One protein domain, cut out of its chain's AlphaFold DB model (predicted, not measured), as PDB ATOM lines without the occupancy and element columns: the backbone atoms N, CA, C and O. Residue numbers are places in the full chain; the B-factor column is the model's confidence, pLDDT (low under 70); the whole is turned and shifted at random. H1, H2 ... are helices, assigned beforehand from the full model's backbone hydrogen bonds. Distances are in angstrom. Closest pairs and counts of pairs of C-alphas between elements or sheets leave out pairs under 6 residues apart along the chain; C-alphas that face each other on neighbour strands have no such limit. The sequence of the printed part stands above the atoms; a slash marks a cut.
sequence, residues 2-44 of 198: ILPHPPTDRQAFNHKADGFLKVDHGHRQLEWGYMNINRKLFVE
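AT A GLANCE: This is residues 2 to 44 of the 198 residues of an uncharacterized protein of Boseongicola sp (UniProt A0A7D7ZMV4). This is a loop-rich piece with little regular structure: helix H1 lies along the long axis, short H2 follows it towards one end, and residues 34 to 44 fold back from that end as a long tail without a named element. The printed part has 43 residues with two named helices, H1 then H2, and no named strand; its class is all helix, though the named elements hold only 16 residues. It is loose, with a radius of gyration of the C-alphas of 12.6 A, and spans 36 by 17 by 15 A.

IN THESE COORDINATES: H1, residues 10 to 21, measures 16.3 A from C-alpha 10 at (43.052, 49.006, 101.692) to C-alpha 21. H2, residues 25 to 28, ends with C-alpha 28 at (29.194, 27.379, 114.706).

HOW THE PARTS SIT: H1 and H2 are apart, joined by a tight link of 3 residues. In H1 every O i to N i+4 pair is within hydrogen-bond range; H2 is too short for such a pair, and its 1 O i to N i+3 pair is within range.

THE WHOLE: The C-alphas of Thr 8 and Trp 32, the two farthest apart, are 36.1 A apart. Residues 8 to 14, of which 10 to 14 belong to H1, and residues 28 to 33 stand free. The printed part has no cut, and no printed residue is under 70 in pLDDT.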
ATOM      1  N   ILE A   2      29.655  38.151  98.008       72.06
ATOM      2  CA  ILE A   2      29.919  39.141  96.957       72.06
ATOM      3  C   ILE A   2      29.983  40.517  97.619       72.06
ATOM      4  O   ILE A   2      29.156  40.837  98.474       72.06
ATOM      5  N   LEU A   3      30.990  41.308  97.259       77.62
ATOM      6  CA  LEU A   3      31.109  42.703  97.663       77.62
ATOM      7  C   LEU A   3      30.618  43.572  96.496       77.62
ATOM      8  O   LEU A   3      31.439  43.951  95.668       77.62
ATOM      9  N   PRO A   4      29.307  43.880  96.398       70.62
ATOM     10  CA  PRO A   4      28.763  44.638  95.263       70.62
ATOM     11  C   PRO A   4      29.335  46.059  95.187       70.62
ATOM     12  O   PRO A   4      29.355  46.677  94.129       70.62
ATOM     13  N   HIS A   5      29.828  46.563  96.317       81.88
ATOM     14  CA  HIS A   5      30.642  47.762  96.388       81.88
ATOM     15  C   HIS A   5      32.011  47.355  96.942       81.88
ATOM     16  O   HIS A   5      32.078  46.907  98.099       81.88
ATOM     17  N   PRO A   6      33.087  47.447  96.139       80.75
ATOM     18  CA  PRO A   6      34.420  47.142  96.624       80.75
ATOM     19  C   PRO A   6      34.783  48.110  97.761       80.75
ATOM     20  O   PRO A   6      34.319  49.255  97.765       80.75
ATOM     21  N   PRO A   7      35.579  47.678  98.753       88.81
ATOM     22  CA  PRO A   7      36.064  48.579  99.790       88.81
ATOM     23  C   PRO A   7      36.780  49.785  99.174       88.81
ATOM     24  O   PRO A   7      37.537  49.633  98.219       88.81
ATOM     25  N   THR A   8      36.537  50.973  99.730       93.00
ATOM     26  CA  THR A   8      37.020  52.256  99.188       93.00
ATOM     27  C   THR A   8      38.540  52.365  99.161       93.00
ATOM     28  O   THR A   8      39.095  53.090  98.341       93.00
ATOM     29  N   ASP A   9      39.212  51.647 100.059       94.19
ATOM     30  CA  ASP A   9      40.659  51.605 100.188       94.19
ATOM     31  C   ASP A   9      41.115  50.302 100.875       94.19
ATOM     32  O   ASP A   9      40.323  49.425 101.251       94.19
ATOM     33  N   ARG A  10      42.434  50.174 101.057       93.00
ATOM     34  CA  ARG A  10      43.052  49.006 101.692       93.00
ATOM     35  C   ARG A  10      42.661  48.845 103.163       93.00
ATOM     36  O   ARG A  10      42.561  47.712 103.633       93.00
ATOM     37  N   GLN A  11      42.457  49.938 103.891       95.88
ATOM     38  CA  GLN A  11      42.095  49.893 105.304       95.88
ATOM     39  C   GLN A  11      40.668  49.363 105.473       95.88
ATOM     40  O   GLN A  11      40.443  48.463 106.284       95.88
ATOM     41  N   ALA A  12      39.733  49.845 104.656       93.31
ATOM     42  CA  ALA A  12      38.362  49.353 104.596       93.31
ATOM     43  C   ALA A  12      38.310  47.866 104.207       93.31
ATOM     44  O   ALA A  12      37.552  47.098 104.806       93.31
ATOM     45  N   PHE A  13      39.147  47.438 103.251       91.75
ATOM     46  CA  PHE A  13      39.274  46.023 102.893       91.75
ATOM     47  C   PHE A  13      39.744  45.185 104.083       91.75
ATOM     48  O   PHE A  13      39.071  44.218 104.439       91.75
ATOM     49  N   ASN A  14      40.852  45.573 104.723       92.75
ATOM     50  CA  ASN A  14      41.412  44.836 105.857       92.75
ATOM     51  C   ASN A  14      40.396  44.737 107.005       92.75
ATOM     52  O   ASN A  14      40.160  43.645 107.506       92.75
ATOM     53  N   HIS A  15      39.718  45.835 107.356       92.50
ATOM     54  CA  HIS A  15      38.707  45.833 108.417       92.50
ATOM     55  C   HIS A  15      37.575  44.830 108.145       92.50
ATOM     56  O   HIS A  15      37.170  44.070 109.028       92.50
ATOM     57  N   LYS A  16      37.072  44.803 106.906       91.06
ATOM     58  CA  LYS A  16      36.014  43.872 106.504       91.06
ATOM     59  C   LYS A  16      36.511  42.426 106.498       91.06
ATOM     60  O   LYS A  16      35.822  41.536 106.997       91.06
ATOM     61  N   ALA A  17      37.712  42.204 105.975       91.06
ATOM     62  CA  ALA A  17      38.325  40.892 105.871       91.06
ATOM     63  C   ALA A  17      38.676  40.289 107.245       91.06
ATOM     64  O   ALA A  17      38.407  39.110 107.481       91.06
ATOM     65  N   ASP A  18      39.155  41.105 108.188       92.88
ATOM     66  CA  ASP A  18      39.366  40.714 109.586       92.88
ATOM     67  C   ASP A  18      38.058  40.250 110.237       92.88
ATOM     68  O   ASP A  18      38.045  39.310 111.029       92.88
ATOM     69  N   GLY A  19      36.934  40.877 109.875       91.31
ATOM     70  CA  GLY A  19      35.602  40.439 110.285       91.31
ATOM     71  C   GLY A  19      35.284  39.009 109.843       91.31
ATOM     72  O   GLY A  19      34.759  38.229 110.637       91.31
ATOM     73  N   PHE A  20      35.641  38.633 108.612       90.44
ATOM     74  CA  PHE A  20      35.409  37.278 108.094       90.44
ATOM     75  C   PHE A  20      36.258  36.238 108.824       90.44
ATOM     76  O   PHE A  20      35.770  35.159 109.151       90.44
ATOM     77  N   LEU A  21      37.508  36.581 109.143       92.44
ATOM     78  CA  LEU A  21      38.443  35.677 109.817       92.44
ATOM     79  C   LEU A  21      38.104  35.427 111.296       92.44
ATOM     80  O   LEU A  21      38.628  34.480 111.882       92.44
ATOM     81  N   LYS A  22      37.223  36.232 111.903       92.56
ATOM     82  CA  LYS A  22      36.758  36.038 113.289       92.56
ATOM     83  C   LYS A  22      35.720  34.928 113.438       92.56
ATOM     84  O   LYS A  22      35.511  34.453 114.552       92.56
ATOM     85  N   VAL A  23      35.038  34.543 112.359       88.06
ATOM     86  CA  VAL A  23      33.937  33.578 112.435       88.06
ATOM     87  C   VAL A  23      34.455  32.170 112.179       88.06
ATOM     88  O   VAL A  23      34.967  31.855 111.107       88.06
ATOM     89  N   ASP A  24      34.264  31.295 113.161       89.75
ATOM     90  CA  ASP A  24      34.478  29.864 112.998       89.75
ATOM     91  C   ASP A  24      33.187  29.184 112.529       89.75
ATOM     92  O   ASP A  24      32.306  28.854 113.327       89.75
ATOM     93  N   HIS A  25      33.047  29.026 111.212       86.94
ATOM     94  CA  HIS A  25      31.866  28.397 110.623       86.94
ATOM     95  C   HIS A  25      31.756  26.909 110.980       86.94
ATOM     96  O   HIS A  25      30.653  26.461 111.285       86.94
ATOM     97  N   GLY A  26      32.875  26.174 111.026       88.44
ATOM     98  CA  GLY A  26      32.881  24.744 111.340       88.44
ATOM     99  C   GLY A  26      32.330  24.462 112.737       88.44
ATOM    100  O   GLY A  26      31.427  23.642 112.897       88.44
ATOM    101  N   HIS A  27      32.796  25.201 113.747       89.56
ATOM    102  CA  HIS A  27      32.262  25.079 115.106       89.56
ATOM    103  C   HIS A  27      30.832  25.610 115.231       89.56
ATOM    104  O   HIS A  27      29.996  24.973 115.869       89.56
ATOM    105  N   ARG A  28      30.522  26.755 114.608       89.31
ATOM    106  CA  ARG A  28      29.194  27.379 114.706       89.31
ATOM    107  C   ARG A  28      28.086  26.536 114.071       89.31
ATOM    108  O   ARG A  28      26.973  26.543 114.583       89.31
ATOM    109  N   GLN A  29      28.381  25.862 112.961       86.50
ATOM    110  CA  GLN A  29      27.422  25.038 112.217       86.50
ATOM    111  C   GLN A  29      27.510  23.547 112.571       86.50
ATOM    112  O   GLN A  29      26.767  22.746 112.013       86.50
ATOM    113  N   LEU A  30      28.405  23.168 113.495       86.69
ATOM    114  CA  LEU A  30      28.702  21.771 113.839       86.69
ATOM    115  C   LEU A  30      29.162  20.938 112.628       86.69
ATOM    116  O   LEU A  30      29.000  19.718 112.576       86.69
ATOM    117  N   GLU A  31      29.794  21.591 111.658       84.69
ATOM    118  CA  GLU A  31      30.361  20.958 110.475       84.69
ATOM    119  C   GLU A  31      31.777  20.473 110.802       84.69
ATOM    120  O   GLU A  31      32.782  21.099 110.469       84.69
ATOM    121  N   TRP A  32      31.843  19.338 111.498       85.62
ATOM    122  CA  TRP A  32      33.069  18.697 111.987       85.62
ATOM    123  C   TRP A  32      34.219  18.623 110.967       85.62
ATOM    124  O   TRP A  32      35.368  18.874 111.327       85.62
ATOM    125  N   GLY A  33      33.919  18.359 109.689       84.31
ATOM    126  CA  GLY A  33      34.911  18.316 108.608       84.31
ATOM    127  C   GLY A  33      35.622  19.650 108.340       84.31
ATOM    128  O   GLY A  33      36.704  19.655 107.757       84.31
ATOM    129  N   TYR A  34      35.055  20.769 108.794       86.56
ATOM    130  CA  TYR A  34      35.588  22.115 108.586       86.56
ATOM    131  C   TYR A  34      36.151  22.763 109.863       86.56
ATOM    132  O   TYR A  34      36.722  23.848 109.781       86.56
ATOM    133  N   MET A  35      36.051  22.114 111.033       90.25
ATOM    134  CA  MET A  35      36.487  22.689 112.323       90.25
ATOM    135  C   MET A  35      37.994  22.993 112.389       90.25
ATOM    136  O   MET A  35      38.402  23.947 113.039       90.25
ATOM    137  N   ASN A  36      38.826  22.222 111.681       89.31
ATOM    138  CA  ASN A  36      40.288  22.361 111.719       89.31
ATOM    139  C   ASN A  36      40.868  23.122 110.513       89.31
ATOM    140  O   ASN A  36      42.067  23.032 110.237       89.31
ATOM    141  N   ILE A  37      40.041  23.853 109.760       89.25
ATOM    142  CA  ILE A  37      40.519  24.640 108.621       89.25
ATOM    143  C   ILE A  37      41.158  25.939 109.116       89.25
ATOM    144  O   ILE A  37      40.533  26.757 109.791       89.25
ATOM    145  N   ASN A  38      42.406  26.174 108.703       91.06
ATOM    146  CA  ASN A  38      43.071  27.454 108.915       91.06
ATOM    147  C   ASN A  38      42.325  28.560 108.155       91.06
ATOM    148  O   ASN A  38      42.333  28.580 106.923       91.06
ATOM    149  N   ARG A  39      41.711  29.494 108.892       91.25
ATOM    150  CA  ARG A  39      40.956  30.620 108.323       91.25
ATOM    151  C   ARG A  39      41.895  31.512 107.515       91.25
ATOM    152  O   ARG A  39      42.862  32.058 108.046       91.25
ATOM    153  N   LYS A  40      41.615  31.639 106.222       92.50
ATOM    154  CA  LYS A  40      42.369  32.447 105.261       92.50
ATOM    155  C   LYS A  40      41.394  33.188 104.357       92.50
ATOM    156  O   LYS A  40      40.232  32.809 104.244       92.50
ATOM    157  N   LEU A  41      41.889  34.232 103.708       91.50
ATOM    158  CA  LEU A  41      41.154  34.928 102.663       91.50
ATOM    159  C   LEU A  41      41.496  34.298 101.317       91.50
ATOM    160  O   LEU A  41      42.670  34.125 100.991       91.50
ATOM    161  N   PHE A  42      40.462  33.986 100.551       90.25
ATOM    162  CA  PHE A  42      40.553  33.642  99.143       90.25
ATOM    163  C   PHE A  42      39.724  34.672  98.380       90.25
ATOM    164  O   PHE A  42      38.595  34.967  98.775       90.25
ATOM    165  N   VAL A  43      40.323  35.277  97.360       88.56
ATOM    166  CA  VAL A  43      39.703  36.323  96.545       88.56
ATOM    167  C   VAL A  43      39.792  35.870  95.100       88.56
ATOM    168  O   VAL A  43      40.860  35.459  94.649       88.56
ATOM    169  N   GLU A  44      38.670  35.948  94.403       90.12
ATOM    170  CA  GLU A  44      38.519  35.565  93.006       90.12
ATOM    171  C   GLU A  44      37.744  36.650  92.260       90.12
ATOM    172  O   GLU A  44      37.022  37.445  92.875       90.12
TER     173      GLU A  44